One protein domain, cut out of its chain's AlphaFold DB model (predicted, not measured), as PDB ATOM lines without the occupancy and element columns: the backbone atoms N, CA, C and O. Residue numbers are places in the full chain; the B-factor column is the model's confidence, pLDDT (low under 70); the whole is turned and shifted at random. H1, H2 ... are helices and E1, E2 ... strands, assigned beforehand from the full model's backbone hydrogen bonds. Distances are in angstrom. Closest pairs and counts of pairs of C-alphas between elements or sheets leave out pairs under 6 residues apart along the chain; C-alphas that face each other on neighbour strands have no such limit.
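This is residues 7 to 85 of the 92 residues of an uncharacterized protein of Burkholderia vietnamiensis (UniProt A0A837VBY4). What shape does the model have? A small sheet of three short strands, E1, E2 and E3, has H1 over one face and H2 over the other, and the long helix H3 runs beside H1 and sticks out with its residues 80 to 85. What is it made of? The printed part has 79 residues, with three named strands and three named helices in the order E1 E2 H1 H2 E3 H3; the sheet's order is E1, E2, E3, mixed, and the class is mixed, helices and strands. How large is it? It is compact by its radius of gyration of the C-alphas, 12.3 A, yet elongated in outline, with spans of 41 by 23 by 20 A.

How are the strands paired? E1, residues 7 to 11, and E2, residues 25 to 29, form an antiparallel hairpin, with N 9 and O 26 2.9 A apart. E3, residues 59 to 61, is parallel to E2, with N 60 and O 25 2.8 A apart. Which helices are on the sheet? H1, residues 30 to 38, runs along the strands over E1 at a height over the sheet of 8.6 A, its closest C-alphas to E1 being those of Glu 30 and Ala 7, 4.8 A apart. H2, residues 46 to 54, is on the opposite face at a height of 8.7 A and runs across the strands, the closest C-alphas, those of Val 49 and Arg 10 of E1, being 5.5 A apart. E2, H1 and H2, and E3 make a strand-helix-strand unit, two parallel neighbour strands with helices between. Where is the longest helix? H3, residues 65 to 85, only grazes the sheet with residues 65 to 68; it touches H1 at a shallow tilt of 28 degrees, the same way, the closest C-alphas being those of Ala 72 and Leu 36, 5.1 A apart. In H1, H2 and H3 every O i to N i+4 pair is within hydrogen-bond range.

How long are the elements? E1 measures 12.7 A from first to last C-alpha, E2 13.3 A, E3 6.7 A, H1 12.2 A, H2 12.1 A and H3 30.2 A. Where are the anchors? C-alpha 7 of E1 is at (-1.118, 10.690, -120.891), and C-alpha 85 of H3 is at (30.960, 16.357, -130.488).

How far does it reach? The two C-alphas farthest apart, those of Gly 56 and Gly 85, are 41.6 A apart. Is it continuous? The printed part has no cut; the link from E1 to E2, 13 residues, is long. Where is confidence low? Residues 80 to 85 are under 70; the mean pLDDT of the printed part is 86.0.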
ATOM      1  N   ALA A   7      -1.071   9.755-119.783       90.56
ATOM      2  CA  ALA A   7      -1.118  10.690-120.891       90.56
ATOM      3  C   ALA A   7      -1.188   9.923-122.214       90.56
ATOM      4  O   ALA A   7      -0.897   8.724-122.285       90.56
ATOM      5  N   ARG A   8      -1.590  10.637-123.265       92.25
ATOM      6  CA  ARG A   8      -1.618  10.137-124.637       92.25
ATOM      7  C   ARG A   8      -0.720  10.996-125.503       92.25
ATOM      8  O   ARG A   8      -0.714  12.213-125.350       92.25
ATOM      9  N   ALA A   9      -0.014  10.360-126.424       93.44
ATOM     10  CA  ALA A   9       0.798  11.041-127.417       93.44
ATOM     11  C   ALA A   9       0.688  10.349-128.773       93.44
ATOM     12  O   ALA A   9       0.461   9.142-128.855       93.44
ATOM     13  N   ARG A  10       0.845  11.111-129.849       93.94
ATOM     14  CA  ARG A  10       0.897  10.583-131.209       93.94
ATOM     15  C   ARG A  10       2.301  10.063-131.497       93.94
ATOM     16  O   ARG A  10       3.259  10.819-131.421       93.94
ATOM     17  N   ALA A  11       2.435   8.801-131.878       91.94
ATOM     18  CA  ALA A  11       3.704   8.255-132.336       91.94
ATOM     19  C   ALA A  11       4.153   8.954-133.626       91.94
ATOM     20  O   ALA A  11       3.429   8.955-134.627       91.94
ATOM     21  N   LEU A  12       5.353   9.536-133.589       90.00
ATOM     22  CA  LEU A  12       5.984  10.180-134.742       90.00
ATOM     23  C   LEU A  12       6.838   9.197-135.548       90.00
ATOM     24  O   LEU A  12       7.144   9.445-136.712       90.00
ATOM     25  N   SER A  13       7.226   8.079-134.935       86.31
ATOM     26  CA  SER A  13       8.046   7.044-135.559       86.31
ATOM     27  C   SER A  13       7.621   5.658-135.098       86.31
ATOM     28  O   SER A  13       7.110   5.468-133.989       86.31
ATOM     29  N   ASP A  14       7.821   4.676-135.966       88.31
ATOM     30  CA  ASP A  14       7.691   3.264-135.638       88.31
ATOM     31  C   ASP A  14       8.740   2.833-134.609       88.31
ATOM     32  O   ASP A  14       9.925   3.119-134.731       88.31
ATOM     33  N   ASN A  15       8.272   2.162-133.557       83.56
ATOM     34  CA  ASN A  15       9.106   1.620-132.495       83.56
ATOM     35  C   ASN A  15       8.622   0.204-132.181       83.56
ATOM     36  O   ASN A  15       7.760  -0.012-131.324       83.56
ATOM     37  N   GLU A  16       9.189  -0.776-132.884       83.19
ATOM     38  CA  GLU A  16       8.838  -2.191-132.716       83.19
ATOM     39  C   GLU A  16       9.133  -2.689-131.296       83.19
ATOM     40  O   GLU A  16       8.325  -3.425-130.732       83.19
ATOM     41  N   SER A  17      10.216  -2.203-130.680       81.94
ATOM     42  CA  SER A  17      10.596  -2.515-129.295       81.94
ATOM     43  C   SER A  17       9.528  -2.126-128.273       81.94
ATOM     44  O   SER A  17       9.403  -2.773-127.239       81.94
ATOM     45  N   LEU A  18       8.748  -1.081-128.564       81.19
ATOM     46  CA  LEU A  18       7.693  -0.564-127.688       81.19
ATOM     47  C   LEU A  18       6.287  -0.959-128.158       81.19
ATOM     48  O   LEU A  18       5.295  -0.635-127.505       81.19
ATOM     49  N   GLY A  19       6.194  -1.672-129.283       84.19
ATOM     50  CA  GLY A  19       4.944  -2.205-129.814       84.19
ATOM     51  C   GLY A  19       4.013  -1.167-130.446       84.19
ATOM     52  O   GLY A  19       2.832  -1.468-130.637       84.19
ATOM     53  N   PHE A  20       4.508   0.027-130.791       88.75
ATOM     54  CA  PHE A  20       3.716   1.062-131.461       88.75
ATOM     55  C   PHE A  20       4.300   1.464-132.816       88.75
ATOM     56  O   PHE A  20       5.502   1.383-133.065       88.75
ATOM     57  N   LYS A  21       3.419   1.892-133.719       89.25
ATOM     58  CA  LYS A  21       3.780   2.361-135.063       89.25
ATOM     59  C   LYS A  21       3.535   3.855-135.207       89.25
ATOM     60  O   LYS A  21       2.697   4.407-134.497       89.25
ATOM     61  N   CYS A  22       4.224   4.476-136.165       88.12
ATOM     62  CA  CYS A  22       3.940   5.845-136.577       88.12
ATOM     63  C   CYS A  22       2.430   6.038-136.824       88.12
ATOM     64  O   CYS A  22       1.738   5.115-137.264       88.12
ATOM     65  N   GLU A  23       1.924   7.223-136.486       88.19
ATOM     66  CA  GLU A  23       0.510   7.613-136.590       88.19
ATOM     67  C   GLU A  23      -0.448   6.921-135.608       88.19
ATOM     68  O   GLU A  23      -1.647   7.199-135.637       88.19
ATOM     69  N   GLN A  24       0.043   6.072-134.702       93.00
ATOM     70  CA  GLN A  24      -0.757   5.529-133.600       93.00
ATOM     71  C   GLN A  24      -0.777   6.468-132.392       93.00
ATOM     72  O   GLN A  24       0.065   7.351-132.245       93.00
ATOM     73  N   LEU A  25      -1.754   6.271-131.510       93.31
ATOM     74  CA  LEU A  25      -1.843   6.972-130.234       93.31
ATOM     75  C   LEU A  25      -1.294   6.080-129.130       93.31
ATOM     76  O   LEU A  25      -1.880   5.050-128.820       93.31
ATOM     77  N   VAL A  26      -0.188   6.481-128.528       92.56
ATOM     78  CA  VAL A  26       0.446   5.769-127.423       92.56
ATOM     79  C   VAL A  26      -0.132   6.281-126.109       92.56
ATOM     80  O   VAL A  26      -0.100   7.483-125.847       92.56
ATOM     81  N   GLU A  27      -0.668   5.382-125.289       91.69
ATOM     82  CA  GLU A  27      -1.165   5.680-123.943       91.69
ATOM     83  C   GLU A  27      -0.230   5.078-122.891       91.69
ATOM     84  O   GLU A  27       0.112   3.898-122.951       91.69
ATOM     85  N   GLY A  28       0.177   5.871-121.903       90.75
ATOM     86  CA  GLY A  28       1.046   5.394-120.830       90.75
ATOM     87  C   GLY A  28       1.203   6.402-119.696       90.75
ATOM     88  O   GLY A  28       0.510   7.421-119.681       90.75
ATOM     89  N   PRO A  29       2.087   6.138-118.721       91.06
ATOM     90  CA  PRO A  29       2.355   7.069-117.630       91.06
ATOM     91  C   PRO A  29       2.864   8.412-118.161       91.06
ATOM     92  O   PRO A  29       3.738   8.441-119.026       91.06
ATOM     93  N   GLU A  30       2.376   9.521-117.603       90.12
ATOM     94  CA  GLU A  30       2.725  10.878-118.060       90.12
ATOM     95  C   GLU A  30       4.241  11.110-118.129       90.12
ATOM     96  O   GLU A  30       4.741  11.628-119.121       90.12
ATOM     97  N   LYS A  31       4.992  10.632-117.128       89.75
ATOM     98  CA  LYS A  31       6.460  10.732-117.096       89.75
ATOM     99  C   LYS A  31       7.141  10.041-118.279       89.75
ATOM    100  O   LYS A  31       8.127  10.553-118.793       89.75
ATOM    101  N   VAL A  32       6.623   8.888-118.694       90.88
ATOM    102  CA  VAL A  32       7.188   8.094-119.793       90.88
ATOM    103  C   VAL A  32       6.848   8.738-121.127       90.88
ATOM    104  O   VAL A  32       7.724   8.903-121.968       90.88
ATOM    105  N   ILE A  33       5.596   9.173-121.296       92.06
ATOM    106  CA  ILE A  33       5.173   9.929-122.477       92.06
ATOM    107  C   ILE A  33       6.011  11.203-122.624       92.06
ATOM    108  O   ILE A  33       6.498  11.484-123.713       92.06
ATOM    109  N   GLN A  34       6.252  11.927-121.529       90.69
ATOM    110  CA  GLN A  34       7.085  13.126-121.540       90.69
ATOM    111  C   GLN A  34       8.534  12.829-121.947       90.69
ATOM    112  O   GLN A  34       9.093  13.581-122.740       90.69
ATOM    113  N   ALA A  35       9.126  11.737-121.448       90.38
ATOM    114  CA  ALA A  35      10.471  11.312-121.839       90.38
ATOM    115  C   ALA A  35      10.538  10.948-123.331       90.38
ATOM    116  O   ALA A  35      11.429  11.403-124.041       90.38
ATOM    117  N   LEU A  36       9.559  10.187-123.831       89.75
ATOM    118  CA  LEU A  36       9.455   9.855-125.254       89.75
ATOM    119  C   LEU A  36       9.262  11.102-126.128       89.75
ATOM    120  O   LEU A  36       9.755  11.137-127.254       89.75
ATOM    121  N   THR A  37       8.553  12.118-125.630       91.38
ATOM    122  CA  THR A  37       8.410  13.404-126.319       91.38
ATOM    123  C   THR A  37       9.715  14.181-126.361       91.38
ATOM    124  O   THR A  37      10.065  14.699-127.417       91.38
ATOM    125  N   ASP A  38      10.473  14.210-125.267       89.81
ATOM    126  CA  ASP A  38      11.793  14.851-125.231       89.81
ATOM    127  C   ASP A  38      12.791  14.162-126.183       89.81
ATOM    128  O   ASP A  38      13.517  14.813-126.939       89.81
ATOM    129  N   ALA A  39      12.718  12.830-126.258       86.31
ATOM    130  CA  ALA A  39      13.444  12.018-127.231       86.31
ATOM    131  C   ALA A  39      12.961  12.206-128.687       86.31
ATOM    132  O   ALA A  39      13.649  11.789-129.617       86.31
ATOM    133  N   GLY A  40      11.794  12.820-128.910       86.81
ATOM    134  CA  GLY A  40      11.203  13.023-130.236       86.81
ATOM    135  C   GLY A  40      10.522  11.789-130.843       86.81
ATOM    136  O   GLY A  40      10.200  11.796-132.028       86.81
ATOM    137  N   ALA A  41      10.279  10.734-130.058       88.50
ATOM    138  CA  ALA A  41       9.609   9.513-130.521       88.50
ATOM    139  C   ALA A  41       8.079   9.672-130.622       88.50
ATOM    140  O   ALA A  41       7.424   9.047-131.465       88.50
ATOM    141  N   VAL A  42       7.496  10.507-129.756       92.25
ATOM    142  CA  VAL A  42       6.051  10.768-129.702       92.25
ATOM    143  C   VAL A  42       5.763  12.253-129.497       92.25
ATOM    144  O   VAL A  42       6.545  12.977-128.895       92.25
ATOM    145  N   ASP A  43       4.597  12.699-129.935       92.38
ATOM    146  CA  ASP A  43       4.119  14.066-129.795       92.38
ATOM    147  C   ASP A  43       2.928  14.105-128.830       92.38
ATOM    148  O   ASP A  43       1.839  13.614-129.146       92.38
ATOM    149  N   ASN A  44       3.139  14.637-127.623       92.75
ATOM    150  CA  ASN A  44       2.091  14.759-126.608       92.75
ATOM    151  C   ASN A  44       1.211  16.008-126.787       92.75
ATOM    152  O   ASN A  44       0.341  16.265-125.950       92.75
ATOM    153  N   HIS A  45       1.419  16.791-127.850       91.62
ATOM    154  CA  HIS A  45       0.665  18.013-128.077       91.62
ATOM    155  C   HIS A  45      -0.805  17.692-128.366       91.62
ATOM    156  O   HIS A  45      -1.132  16.774-129.125       91.62
ATOM    157  N   SER A  46      -1.715  18.471-127.774       89.06
ATOM    158  CA  SER A  46      -3.156  18.203-127.852       89.06
ATOM    159  C   SER A  46      -3.651  18.141-129.300       89.06
ATOM    160  O   SER A  46      -4.396  17.230-129.635       89.06
ATOM    161  N   ASP A  47      -3.163  19.028-130.173       91.50
ATOM    162  CA  ASP A  47      -3.469  19.027-131.611       91.50
ATOM    163  C   ASP A  47      -3.040  17.737-132.323       91.50
ATOM    164  O   ASP A  47      -3.794  17.199-133.132       91.50
ATOM    165  N   ALA A  48      -1.852  17.207-132.012       89.31
ATOM    166  CA  ALA A  48      -1.362  15.968-132.612       89.31
ATOM    167  C   ALA A  48      -2.238  14.778-132.195       89.31
ATOM    168  O   ALA A  48      -2.587  13.932-133.026       89.31
ATOM    169  N   VAL A  49      -2.641  14.744-130.921       91.06
ATOM    170  CA  VAL A  49      -3.545  13.721-130.387       91.06
ATOM    171  C   VAL A  49      -4.941  13.835-131.005       91.06
ATOM    172  O   VAL A  49      -5.499  12.823-131.440       91.06
ATOM    173  N   ASP A  50      -5.497  15.043-131.095       92.19
ATOM    174  CA  ASP A  50      -6.809  15.312-131.695       92.19
ATOM    175  C   ASP A  50      -6.829  14.943-133.182       92.19
ATOM    176  O   ASP A  50      -7.758  14.287-133.657       92.19
ATOM    177  N   TYR A  51      -5.781  15.318-133.918       89.50
ATOM    178  CA  TYR A  51      -5.626  14.992-135.332       89.50
ATOM    179  C   TYR A  51      -5.565  13.480-135.553       89.50
ATOM    180  O   TYR A  51      -6.335  12.943-136.348       89.50
ATOM    181  N   ALA A  52      -4.707  12.774-134.810       90.25
ATOM    182  CA  ALA A  52      -4.627  11.317-134.881       90.25
ATOM    183  C   ALA A  52      -5.973  10.669-134.514       90.25
ATOM    184  O   ALA A  52      -6.441   9.771-135.210       90.25
ATOM    185  N   THR A  53      -6.653  11.179-133.485       90.12
ATOM    186  CA  THR A  53      -7.987  10.700-133.090       90.12
ATOM    187  C   THR A  53      -9.004  10.878-134.223       90.12
ATOM    188  O   THR A  53      -9.738   9.941-134.536       90.12
ATOM    189  N   LYS A  54      -9.020  12.038-134.893       92.69
ATOM    190  CA  LYS A  54      -9.900  12.322-136.045       92.69
ATOM    191  C   LYS A  54      -9.603  11.439-137.254       92.69
ATOM    192  O   LYS A  54     -10.525  11.061-137.968       92.69
ATOM    193  N   GLN A  55      -8.338  11.080-137.452       90.25
ATOM    194  CA  GLN A  55      -7.898  10.153-138.498       90.25
ATOM    195  C   GLN A  55      -8.277   8.690-138.194       90.25
ATOM    196  O   GLN A  55      -8.090   7.822-139.044       90.25
ATOM    197  N   GLY A  56      -8.798   8.395-136.998       90.19
ATOM    198  CA  GLY A  56      -9.081   7.027-136.565       90.19
ATOM    199  C   GLY A  56      -7.826   6.262-136.141       90.19
ATOM    200  O   GLY A  56      -7.783   5.037-136.261       90.19
ATOM    201  N   ALA A  57      -6.798   6.971-135.662       91.25
ATOM    202  CA  ALA A  57      -5.579   6.359-135.156       91.25
ATOM    203  C   ALA A  57      -5.884   5.348-134.051       91.25
ATOM    204  O   ALA A  57      -6.660   5.594-133.122       91.25
ATOM    205  N   LYS A  58      -5.222   4.197-134.135       92.00
ATOM    206  CA  LYS A  58      -5.349   3.155-133.124       92.00
ATOM    207  C   LYS A  58      -4.655   3.602-131.842       92.00
ATOM    208  O   LYS A  58      -3.477   3.951-131.872       92.00
ATOM    209  N   VAL A  59      -5.377   3.529-130.726       91.88
ATOM    210  CA  VAL A  59      -4.790   3.693-129.394       91.88
ATOM    211  C   VAL A  59      -4.117   2.386-128.987       91.88
ATOM    212  O   VAL A  59      -4.732   1.317-129.033       91.88
ATOM    213  N   VAL A  60      -2.849   2.472-128.614       90.44
ATOM    214  CA  VAL A  60      -2.013   1.376-128.137       90.44
ATOM    215  C   VAL A  60      -1.463   1.760-126.770       90.44
ATOM    216  O   VAL A  60      -0.902   2.837-126.590       90.44
ATOM    217  N   ALA A  61      -1.664   0.896-125.781       89.19
ATOM    218  CA  ALA A  61      -1.046   1.089-124.478       89.19
ATOM    219  C   ALA A  61       0.439   0.726-124.573       89.19
ATOM    220  O   ALA A  61       0.793  -0.260-125.224       89.19
ATOM    221  N   LEU A  62       1.290   1.507-123.909       85.00
ATOM    222  CA  LEU A  62       2.693   1.168-123.703       85.00
ATOM    223  C   LEU A  62       2.776  -0.191-123.009       85.00
ATOM    224  O   LEU A  62       2.342  -0.334-121.867       85.00
ATOM    225  N   ALA A  63       3.313  -1.178-123.727       80.38
ATOM    226  CA  ALA A  63       3.474  -2.529-123.203       80.38
ATOM    227  C   ALA A  63       4.451  -2.545-122.022       80.38
ATOM    228  O   ALA A  63       4.202  -3.236-121.038       80.38
ATOM    229  N   ASP A  64       5.515  -1.742-122.118       83.88
ATOM    230  CA  ASP A  64       6.561  -1.667-121.110       83.88
ATOM    231  C   ASP A  64       7.014  -0.204-120.904       83.88
ATOM    232  O   ASP A  64       7.746   0.357-121.729       83.88
ATOM    233  N   PRO A  65       6.499   0.478-119.863       83.62
ATOM    234  CA  PRO A  65       6.805   1.883-119.613       83.62
ATOM    235  C   PRO A  65       8.265   2.119-119.201       83.62
ATOM    236  O   PRO A  65       8.802   3.183-119.511       83.62
ATOM    237  N   ASP A  66       8.901   1.154-118.535       85.81
ATOM    238  CA  ASP A  66      10.312   1.234-118.147       85.81
ATOM    239  C   ASP A  66      11.215   1.145-119.385       85.81
ATOM    240  O   ASP A  66      12.023   2.048-119.607       85.81
ATOM    241  N   ALA A  67      10.990   0.166-120.272       86.06
ATOM    242  CA  ALA A  67      11.752   0.061-121.522       86.06
ATOM    243  C   ALA A  67      11.618   1.316-122.408       86.06
ATOM    244  O   ALA A  67      12.571   1.739-123.066       86.06
ATOM    245  N   ALA A  68      10.438   1.943-122.420       85.06
ATOM    246  CA  ALA A  68      10.214   3.196-123.135       85.06
ATOM    247  C   ALA A  68      10.988   4.375-122.543       85.06
ATOM    248  O   ALA A  68      11.510   5.200-123.295       85.06
ATOM    249  N   ALA A  69      11.076   4.451-121.215       86.75
ATOM    250  CA  ALA A  69      11.876   5.464-120.543       86.75
ATOM    251  C   ALA A  69      13.378   5.259-120.809       86.75
ATOM    252  O   ALA A  69      14.078   6.236-121.070       86.75
ATOM    253  N   GLU A  70      13.862   4.015-120.809       87.19
ATOM    254  CA  GLU A  70      15.260   3.692-121.127       87.19
ATOM    255  C   GLU A  70      15.625   4.023-122.581       87.19
ATOM    256  O   GLU A  70      16.679   4.611-122.841       87.19
ATOM    257  N   LEU A  71      14.740   3.707-123.533       84.62
ATOM    258  CA  LEU A  71      14.915   4.086-124.938       84.62
ATOM    259  C   LEU A  71      14.961   5.604-125.103       84.62
ATOM    260  O   LEU A  71      15.871   6.123-125.748       84.62
ATOM    261  N   ALA A  72      14.014   6.314-124.490       85.50
ATOM    262  CA  ALA A  72      13.997   7.770-124.509       85.50
ATOM    263  C   ALA A  72      15.296   8.360-123.943       85.50
ATOM    264  O   ALA A  72      15.918   9.199-124.591       85.50
ATOM    265  N   ALA A  73      15.743   7.880-122.779       85.56
ATOM    266  CA  ALA A  73      16.987   8.323-122.155       85.56
ATOM    267  C   ALA A  73      18.203   8.073-123.062       85.56
ATOM    268  O   ALA A  73      19.020   8.971-123.245       85.56
ATOM    269  N   SER A  74      18.278   6.901-123.699       84.50
ATOM    270  CA  SER A  74      19.363   6.547-124.626       84.50
ATOM    271  C   SER A  74      19.398   7.445-125.869       84.50
ATOM    272  O   SER A  74      20.472   7.809-126.351       84.50
ATOM    273  N   VAL A  75      18.233   7.818-126.407       82.12
ATOM    274  CA  VAL A  75      18.131   8.741-127.552       82.12
ATOM    275  C   VAL A  75      18.559  10.152-127.150       82.12
ATOM    276  O   VAL A  75      19.309  10.795-127.884       82.12
ATOM    277  N   ILE A  76      18.121  10.627-125.980       81.31
ATOM    278  CA  ILE A  76      18.491  11.949-125.456       81.31
ATOM    279  C   ILE A  76      20.002  12.020-125.192       81.31
ATOM    280  O   ILE A  76      20.637  13.001-125.584       81.31
ATOM    281  N   GLU A  77      20.591  10.980-124.595       79.12
ATOM    282  CA  GLU A  77      22.034  10.899-124.332       79.12
ATOM    283  C   GLU A  77      22.853  10.914-125.632       79.12
ATOM    284  O   GLU A  77      23.785  11.708-125.757       79.12
ATOM    285  N   ASN A  78      22.458  10.135-126.648       74.31
ATOM    286  CA  ASN A  78      23.106  10.187-127.965       74.31
ATOM    287  C   ASN A  78      22.997  11.575-128.606       74.31
ATOM    288  O   ASN A  78      23.979  12.097-129.125       74.31
ATOM    289  N   LYS A  79      21.824  12.211-128.527       70.00
ATOM    290  CA  LYS A  79      21.613  13.551-129.087       70.00
ATOM    291  C   LYS A  79      22.478  14.613-128.398       70.00
ATOM    292  O   LYS A  79      22.947  15.536-129.061       70.00
ATOM    293  N   GLN A  80      22.704  14.487-127.090       64.62
ATOM    294  CA  GLN A  80      23.639  15.343-126.354       64.62
ATOM    295  C   GLN A  80      25.095  15.059-126.733       64.62
ATOM    296  O   GLN A  80      25.848  16.006-126.943       64.62
ATOM    297  N   ALA A  81      25.479  13.790-126.882       65.62
ATOM    298  CA  ALA A  81      26.827  13.416-127.305       65.62
ATOM    299  C   ALA A  81      27.166  13.944-128.712       65.62
ATOM    300  O   ALA A  81      28.272  14.434-128.933       65.62
ATOM    301  N   GLU A  82      26.217  13.917-129.654       60.19
ATOM    302  CA  GLU A  82      26.419  14.496-130.990       60.19
ATOM    303  C   GLU A  82      26.464  16.031-130.973       60.19
ATOM    304  O   GLU A  82      27.239  16.633-131.717       60.19
ATOM    305  N   ALA A  83      25.680  16.681-130.107       60.00
ATOM    306  CA  ALA A  83      25.728  18.134-129.939       60.00
ATOM    307  C   ALA A  83      27.054  18.615-129.315       60.00
ATOM    308  O   ALA A  83      27.568  19.658-129.718       60.00
ATOM    309  N   ASP A  84      27.620  17.854-128.373       57.03
ATOM    310  CA  ASP A  84      28.916  18.149-127.745       57.03
ATOM    311  C   ASP A  84      30.092  17.820-128.688       57.03
ATOM    312  O   ASP A  84      31.035  18.600-128.820       57.03
ATOM    313  N   GLY A  85      29.984  16.729-129.460       50.94
ATOM    314  CA  GLY A  85      30.960  16.357-130.488       50.94
ATOM    315  C   GLY A  85      31.013  17.319-131.682       50.94
ATOM    316  O   GLY A  85      32.090  17.558-132.227       50.94
TER     317      GLY A  85